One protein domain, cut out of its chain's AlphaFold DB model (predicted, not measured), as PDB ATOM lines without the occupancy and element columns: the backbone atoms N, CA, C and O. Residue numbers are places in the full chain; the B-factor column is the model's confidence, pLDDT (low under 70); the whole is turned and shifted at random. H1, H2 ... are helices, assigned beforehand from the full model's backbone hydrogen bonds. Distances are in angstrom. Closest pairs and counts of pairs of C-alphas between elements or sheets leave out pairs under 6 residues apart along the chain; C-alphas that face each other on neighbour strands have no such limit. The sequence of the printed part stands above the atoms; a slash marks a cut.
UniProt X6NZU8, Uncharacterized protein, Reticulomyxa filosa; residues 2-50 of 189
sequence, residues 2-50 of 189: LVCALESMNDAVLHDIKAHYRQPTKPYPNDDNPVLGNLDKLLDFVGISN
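What this domain is: This is residues 2 to 50 of the 189 residues of an uncharacterized protein of Reticulomyxa filosa (UniProt X6NZU8). Picture a lopsided helical hairpin drawn as a V: the long helix H1 makes one arm, and the shorter H2 folds back to meet H1 near H1's first residues and its own last ones. The open side of the V is spanned by the long loop of residues 23 to 33. The printed part has 49 residues, with two named helices in the order H1, H2 and no named strand; the class is all helix. It is elongated, spanning 33 by 21 by 18 A, and only just compact, close to loose, with a radius of gyration of the C-alphas of 11.6 A.

How they stand to each other: Start with H1, residues 2 to 22, and then go on to H2, residues 34 to 45. The two touch and form a helical hairpin; look at Leu 6 and Leu 43, whose C-alphas are the closest of the two helices, 7.1 A apart. H1 touches H2 with residues 6 to 10 alone, and H2 touches H1 with residues 39 to 43 alone. Their lines stand at a steep tilt of 43 degrees, opposite ways, and their centres are 12.3 A apart. In H1 and H2 every O i to N i+4 pair is within hydrogen-bond range.

Where its parts are: Find C-alpha 2 at (-7.560, 27.414, -49.480); from there H1 runs 30.3 A to C-alpha 22 at (-14.908, 55.704, -41.556). H2 begins at C-alpha 34 and runs 16.6 A to C-alpha 45 at (-19.429, 26.003, -49.421).

The domain as a whole: The two C-alphas farthest apart are those of Thr 25 and Gly 47, 33.5 A. The link from H1 to H2, 11 residues, is long. The printed part has no cut. Its mean pLDDT is 89.4, and no printed residue is under 70.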
ATOM      1  N   LEU A   2      -6.408  26.737 -48.851       85.00
ATOM      2  CA  LEU A   2      -7.560  27.414 -49.480       85.00
ATOM      3  C   LEU A   2      -8.517  28.093 -48.481       85.00
ATOM      4  O   LEU A   2      -8.870  29.247 -48.682       85.00
ATOM      5  N   VAL A   3      -8.883  27.414 -47.386       89.94
ATOM      6  CA  VAL A   3      -9.741  27.977 -46.319       89.94
ATOM      7  C   VAL A   3      -9.136  29.262 -45.748       89.94
ATOM      8  O   VAL A   3      -9.778  30.302 -45.773       89.94
ATOM      9  N   CYS A   4      -7.855  29.230 -45.368       89.75
ATOM     10  CA  CYS A   4      -7.152  30.404 -44.846       89.75
ATOM     11  C   CYS A   4      -7.078  31.560 -45.858       89.75
ATOM     12  O   CYS A   4      -7.090  32.722 -45.463       89.75
ATOM     13  N   ALA A   5      -6.992  31.261 -47.161       92.94
ATOM     14  CA  ALA A   5      -7.024  32.283 -48.205       92.94
ATOM     15  C   ALA A   5      -8.415  32.931 -48.318       92.94
ATOM     16  O   ALA A   5      -8.501  34.148 -48.459       92.94
ATOM     17  N   LEU A   6      -9.488  32.140 -48.201       92.25
ATOM     18  CA  LEU A   6     -10.867  32.640 -48.178       92.25
ATOM     19  C   LEU A   6     -11.151  33.479 -46.928       92.25
ATOM     20  O   LEU A   6     -11.727  34.555 -47.049       92.25
ATOM     21  N   GLU A   7     -10.699  33.042 -45.752       92.50
ATOM     22  CA  GLU A   7     -10.802  33.818 -44.507       92.50
ATOM     23  C   GLU A   7     -10.042  35.142 -44.614       92.50
ATOM     24  O   GLU A   7     -10.607  36.202 -44.354       92.50
ATOM     25  N   SER A   8      -8.795  35.103 -45.097       93.88
ATOM     26  CA  SER A   8      -7.982  36.311 -45.294       93.88
ATOM     27  C   SER A   8      -8.636  37.283 -46.280       93.88
ATOM     28  O   SER A   8      -8.593  38.495 -46.080       93.88
ATOM     29  N   MET A   9      -9.259  36.763 -47.341       92.56
ATOM     30  CA  MET A   9      -9.996  37.571 -48.311       92.56
ATOM     31  C   MET A   9     -11.263  38.180 -47.695       92.56
ATOM     32  O   MET A   9     -11.523  39.363 -47.907       92.56
ATOM     33  N   ASN A  10     -12.022  37.410 -46.909       92.88
ATOM     34  CA  ASN A  10     -13.192  37.898 -46.178       92.88
ATOM     35  C   ASN A  10     -12.823  39.030 -45.212       92.88
ATOM     36  O   ASN A  10     -13.443  40.093 -45.238       92.88
ATOM     37  N   ASP A  11     -11.764  38.849 -44.425       93.38
ATOM     38  CA  ASP A  11     -11.290  39.865 -43.487       93.38
ATOM     39  C   ASP A  11     -10.793  41.127 -44.200       93.38
ATOM     40  O   ASP A  11     -11.099  42.237 -43.758       93.38
ATOM     41  N   ALA A  12     -10.080  40.979 -45.322       92.81
ATOM     42  CA  ALA A  12      -9.620  42.103 -46.132       92.81
ATOM     43  C   ALA A  12     -10.798  42.924 -46.684       92.81
ATOM     44  O   ALA A  12     -10.849  44.138 -46.488       92.81
ATOM     45  N   VAL A  13     -11.791  42.260 -47.286       91.69
ATOM     46  CA  VAL A  13     -12.995  42.920 -47.819       91.69
ATOM     47  C   VAL A  13     -13.781  43.614 -46.704       91.69
ATOM     48  O   VAL A  13     -14.176  44.773 -46.848       91.69
ATOM     49  N   LEU A  14     -13.973  42.955 -45.556       91.38
ATOM     50  CA  LEU A  14     -14.627  43.566 -44.396       91.38
ATOM     51  C   LEU A  14     -13.845  44.773 -43.865       91.38
ATOM     52  O   LEU A  14     -14.453  45.737 -43.393       91.38
ATOM     53  N   HIS A  15     -12.512  44.737 -43.914       92.25
ATOM     54  CA  HIS A  15     -11.676  45.861 -43.509       92.25
ATOM     55  C   HIS A  15     -11.826  47.053 -44.457       92.25
ATOM     56  O   HIS A  15     -11.992  48.174 -43.977       92.25
ATOM     57  N   ASP A  16     -11.852  46.815 -45.768       90.81
ATOM     58  CA  ASP A  16     -12.057  47.856 -46.779       90.81
ATOM     59  C   ASP A  16     -13.434  48.514 -46.637       90.81
ATOM     60  O   ASP A  16     -13.534  49.743 -46.594       90.81
ATOM     61  N   ILE A  17     -14.486  47.714 -46.426       91.00
ATOM     62  CA  ILE A  17     -15.839  48.215 -46.145       91.00
ATOM     63  C   ILE A  17     -15.837  49.089 -44.884       91.00
ATOM     64  O   ILE A  17     -16.297  50.233 -44.906       91.00
ATOM     65  N   LYS A  18     -15.272  48.595 -43.772       92.44
ATOM     66  CA  LYS A  18     -15.161  49.367 -42.519       92.44
ATOM     67  C   LYS A  18     -14.355  50.653 -42.714       92.44
ATOM     68  O   LYS A  18     -14.658  51.667 -42.088       92.44
ATOM     69  N   ALA A  19     -13.321  50.621 -43.550       92.75
ATOM     70  CA  ALA A  19     -12.490  51.773 -43.846       92.75
ATOM     71  C   ALA A  19     -13.252  52.831 -44.659       92.75
ATOM     72  O   ALA A  19     -13.125  54.013 -44.345       92.75
ATOM     73  N   HIS A  20     -14.083  52.418 -45.621       93.06
ATOM     74  CA  HIS A  20     -14.987  53.305 -46.356       93.06
ATOM     75  C   HIS A  20     -16.018  53.976 -45.439       93.06
ATOM     76  O   HIS A  20     -16.157  55.195 -45.466       93.06
ATOM     77  N   TYR A  21     -16.664  53.227 -44.537       91.44
ATOM     78  CA  TYR A  21     -17.612  53.814 -43.576       91.44
ATOM     79  C   TYR A  21     -16.968  54.838 -42.627       91.44
ATOM     80  O   TYR A  21     -17.637  55.759 -42.165       91.44
ATOM     81  N   ARG A  22     -15.667  54.706 -42.333       93.50
ATOM     82  CA  ARG A  22     -14.908  55.704 -41.556       93.50
ATOM     83  C   ARG A  22     -14.489  56.910 -42.398       93.50
ATOM     84  O   ARG A  22     -14.397  58.014 -41.871       93.50
ATOM     85  N   GLN A  23     -14.165  56.688 -43.670       94.12
ATOM     86  CA  GLN A  23     -13.671  57.689 -44.613       94.12
ATOM     87  C   GLN A  23     -14.277  57.423 -46.001       94.12
ATOM     88  O   GLN A  23     -13.735  56.595 -46.740       94.12
ATOM     89  N   PRO A  24     -15.346  58.149 -46.393       91.00
ATOM     90  CA  PRO A  24     -16.083  57.890 -47.638       91.00
ATOM     91  C   PRO A  24     -15.261  58.023 -48.930       91.00
ATOM     92  O   PRO A  24     -15.723  57.663 -50.006       91.00
ATOM     93  N   THR A  25     -14.036  58.544 -48.844       91.06
ATOM     94  CA  THR A  25     -13.089  58.658 -49.960       91.06
ATOM     95  C   THR A  25     -12.409  57.336 -50.326       91.06
ATOM     96  O   THR A  25     -11.754  57.261 -51.363       91.06
ATOM     97  N   LYS A  26     -12.480  56.312 -49.467       89.75
ATOM     98  CA  LYS A  26     -11.891  54.988 -49.728       89.75
ATOM     99  C   LYS A  26     -12.776  54.163 -50.673       89.75
ATOM    100  O   LYS A  26     -13.968  54.431 -50.748       89.75
ATOM    101  N   PRO A  27     -12.232  53.173 -51.399       85.06
ATOM    102  CA  PRO A  27     -13.032  52.347 -52.301       85.06
ATOM    103  C   PRO A  27     -14.065  51.505 -51.541       85.06
ATOM    104  O   PRO A  27     -13.786  50.992 -50.459       85.06
ATOM    105  N   TYR A  28     -15.245  51.347 -52.139       85.69
ATOM    106  CA  TYR A  28     -16.310  50.450 -51.694       85.69
ATOM    107  C   TYR A  28     -16.694  49.537 -52.868       85.69
ATOM    108  O   TYR A  28     -16.748  50.021 -54.003       85.69
ATOM    109  N   PRO A  29     -16.932  48.230 -52.656       82.56
ATOM    110  CA  PRO A  29     -17.412  47.362 -53.723       82.56
ATOM    111  C   PRO A  29     -18.818  47.807 -54.149       82.56
ATOM    112  O   PRO A  29     -19.760  47.669 -53.380       82.56
ATOM    113  N   ASN A  30     -18.956  48.355 -55.358       81.06
ATOM    114  CA  ASN A  30     -20.265  48.723 -55.913       81.06
ATOM    115  C   ASN A  30     -21.202  47.506 -55.983       81.06
ATOM    116  O   ASN A  30     -20.725  46.379 -56.094       81.06
ATOM    117  N   ASP A  31     -22.515  47.735 -56.020       77.06
ATOM    118  CA  ASP A  31     -23.516  46.656 -56.083       77.06
ATOM    119  C   ASP A  31     -23.361  45.756 -57.327       77.06
ATOM    120  O   ASP A  31     -23.634  44.558 -57.268       77.06
ATOM    121  N   ASP A  32     -22.831  46.298 -58.430       81.19
ATOM    122  CA  ASP A  32     -22.515  45.544 -59.655       81.19
ATOM    123  C   ASP A  32     -21.258  44.657 -59.528       81.19
ATOM    124  O   ASP A  32     -20.936  43.882 -60.433       81.19
ATOM    125  N   ASN A  33     -20.500  44.767 -58.431       84.31
ATOM    126  CA  ASN A  33     -19.287  43.990 -58.215       84.31
ATOM    127  C   ASN A  33     -19.635  42.571 -57.720       84.31
ATOM    128  O   ASN A  33     -20.100  42.405 -56.587       84.31
ATOM    129  N   PRO A  34     -19.329  41.509 -58.491       87.88
ATOM    130  CA  PRO A  34     -19.700  40.145 -58.124       87.88
ATOM    131  C   PRO A  34     -18.893  39.591 -56.941       87.88
ATOM    132  O   PRO A  34     -19.208  38.505 -56.456       87.88
ATOM    133  N   VAL A  35     -17.844  40.287 -56.482       88.56
ATOM    134  CA  VAL A  35     -16.943  39.809 -55.423       88.56
ATOM    135  C   VAL A  35     -17.701  39.473 -54.141       88.56
ATOM    136  O   VAL A  35     -17.476  38.393 -53.605       88.56
ATOM    137  N   LEU A  36     -18.620  40.328 -53.677       87.69
ATOM    138  CA  LEU A  36     -19.368  40.073 -52.437       87.69
ATOM    139  C   LEU A  36     -20.261  38.833 -52.560       87.69
ATOM    140  O   LEU A  36     -20.206  37.944 -51.714       87.69
ATOM    141  N   GLY A  37     -21.027  38.734 -53.650       87.06
ATOM    142  CA  GLY A  37     -21.926  37.602 -53.881       87.06
ATOM    143  C   GLY A  37     -21.195  36.281 -54.136       87.06
ATOM    144  O   GLY A  37     -21.662  35.225 -53.713       87.06
ATOM    145  N   ASN A  38     -20.045  36.309 -54.813       90.44
ATOM    146  CA  ASN A  38     -19.242  35.110 -55.053       90.44
ATOM    147  C   ASN A  38     -18.500  34.664 -53.793       90.44
ATOM    148  O   ASN A  38     -18.436  33.465 -53.528       90.44
ATOM    149  N   LEU A  39     -17.959  35.606 -53.017       90.50
ATOM    150  CA  LEU A  39     -17.274  35.298 -51.768       90.50
ATOM    151  C   LEU A  39     -18.243  34.702 -50.742       90.50
ATOM    152  O   LEU A  39     -17.909  33.672 -50.171       90.50
ATOM    153  N   ASP A  40     -19.452  35.257 -50.582       89.06
ATOM    154  CA  ASP A  40     -20.489  34.694 -49.694       89.06
ATOM    155  C   ASP A  40     -20.808  33.231 -50.045       89.06
ATOM    156  O   ASP A  40     -20.779  32.354 -49.184       89.06
ATOM    157  N   LYS A  41     -20.993  32.927 -51.339       89.69
ATOM    158  CA  LYS A  41     -21.215  31.547 -51.806       89.69
ATOM    159  C   LYS A  41     -20.033  30.630 -51.499       89.69
ATOM    160  O   LYS A  41     -20.234  29.495 -51.082       89.69
ATOM    161  N   LEU A  42     -18.802  31.090 -51.735       91.75
ATOM    162  CA  LEU A  42     -17.604  30.295 -51.455       91.75
ATOM    163  C   LEU A  42     -17.454  30.020 -49.958       91.75
ATOM    164  O   LEU A  42     -17.145  28.889 -49.597       91.75
ATOM    165  N   LEU A  43     -17.705  31.024 -49.116       91.00
ATOM    166  CA  LEU A  43     -17.705  30.909 -47.659       91.00
ATOM    167  C   LEU A  43     -18.765  29.910 -47.175       91.00
ATOM    168  O   LEU A  43     -18.445  29.044 -46.362       91.00
ATOM    169  N   ASP A  44     -19.976  29.947 -47.742       89.62
ATOM    170  CA  ASP A  44     -21.024  28.951 -47.487       89.62
ATOM    171  C   ASP A  44     -20.560  27.526 -47.843       89.62
ATOM    172  O   ASP A  44     -20.744  26.600 -47.051       89.62
ATOM    173  N   PHE A  45     -19.907  27.329 -48.997       89.38
ATOM    174  CA  PHE A  45     -19.429  26.003 -49.421       89.38
ATOM    175  C   PHE A  45     -18.347  25.412 -48.515       89.38
ATOM    176  O   PHE A  45     -18.243  24.189 -48.410       89.38
ATOM    177  N   VAL A  46     -17.532  26.253 -47.875       91.44
ATOM    178  CA  VAL A  46     -16.490  25.807 -46.937       91.44
ATOM    179  C   VAL A  46     -16.953  25.821 -45.477       91.44
ATOM    180  O   VAL A  46     -16.163  25.500 -44.592       91.44
ATOM    181  N   GLY A  47     -18.220  26.162 -45.218       88.06
ATOM    182  CA  GLY A  47     -18.804  26.194 -43.877       88.06
ATOM    183  C   GLY A  47     -18.376  27.392 -43.022       88.06
ATOM    184  O   GLY A  47     -18.565  27.362 -41.809       88.06
ATOM    185  N   ILE A  48     -17.815  28.444 -43.627       87.50
ATOM    186  CA  ILE A  48     -17.442  29.698 -42.950       87.50
ATOM    187  C   ILE A  48     -18.592  30.699 -43.105       87.50
ATOM    188  O   ILE A  48     -18.439  31.799 -43.627       87.50
ATOM    189  N   SER A  49     -19.784  30.307 -42.672       85.62
ATOM    190  CA  SER A  49     -20.936  31.198 -42.629       85.62
ATOM    191  C   SER A  49     -21.646  31.107 -41.290       85.62
ATOM    192  O   SER A  49     -21.481  30.155 -40.528       85.62
ATOM    193  N   ASN A  50     -22.402  32.154 -40.961       85.81
ATOM    194  CA  ASN A  50     -23.175  32.209 -39.729       85.81
ATOM    195  C   ASN A  50     -24.659  31.983 -40.053       85.81
ATOM    196  O   ASN A  50     -25.365  32.954 -40.348       85.81
TER     197      ASN A  50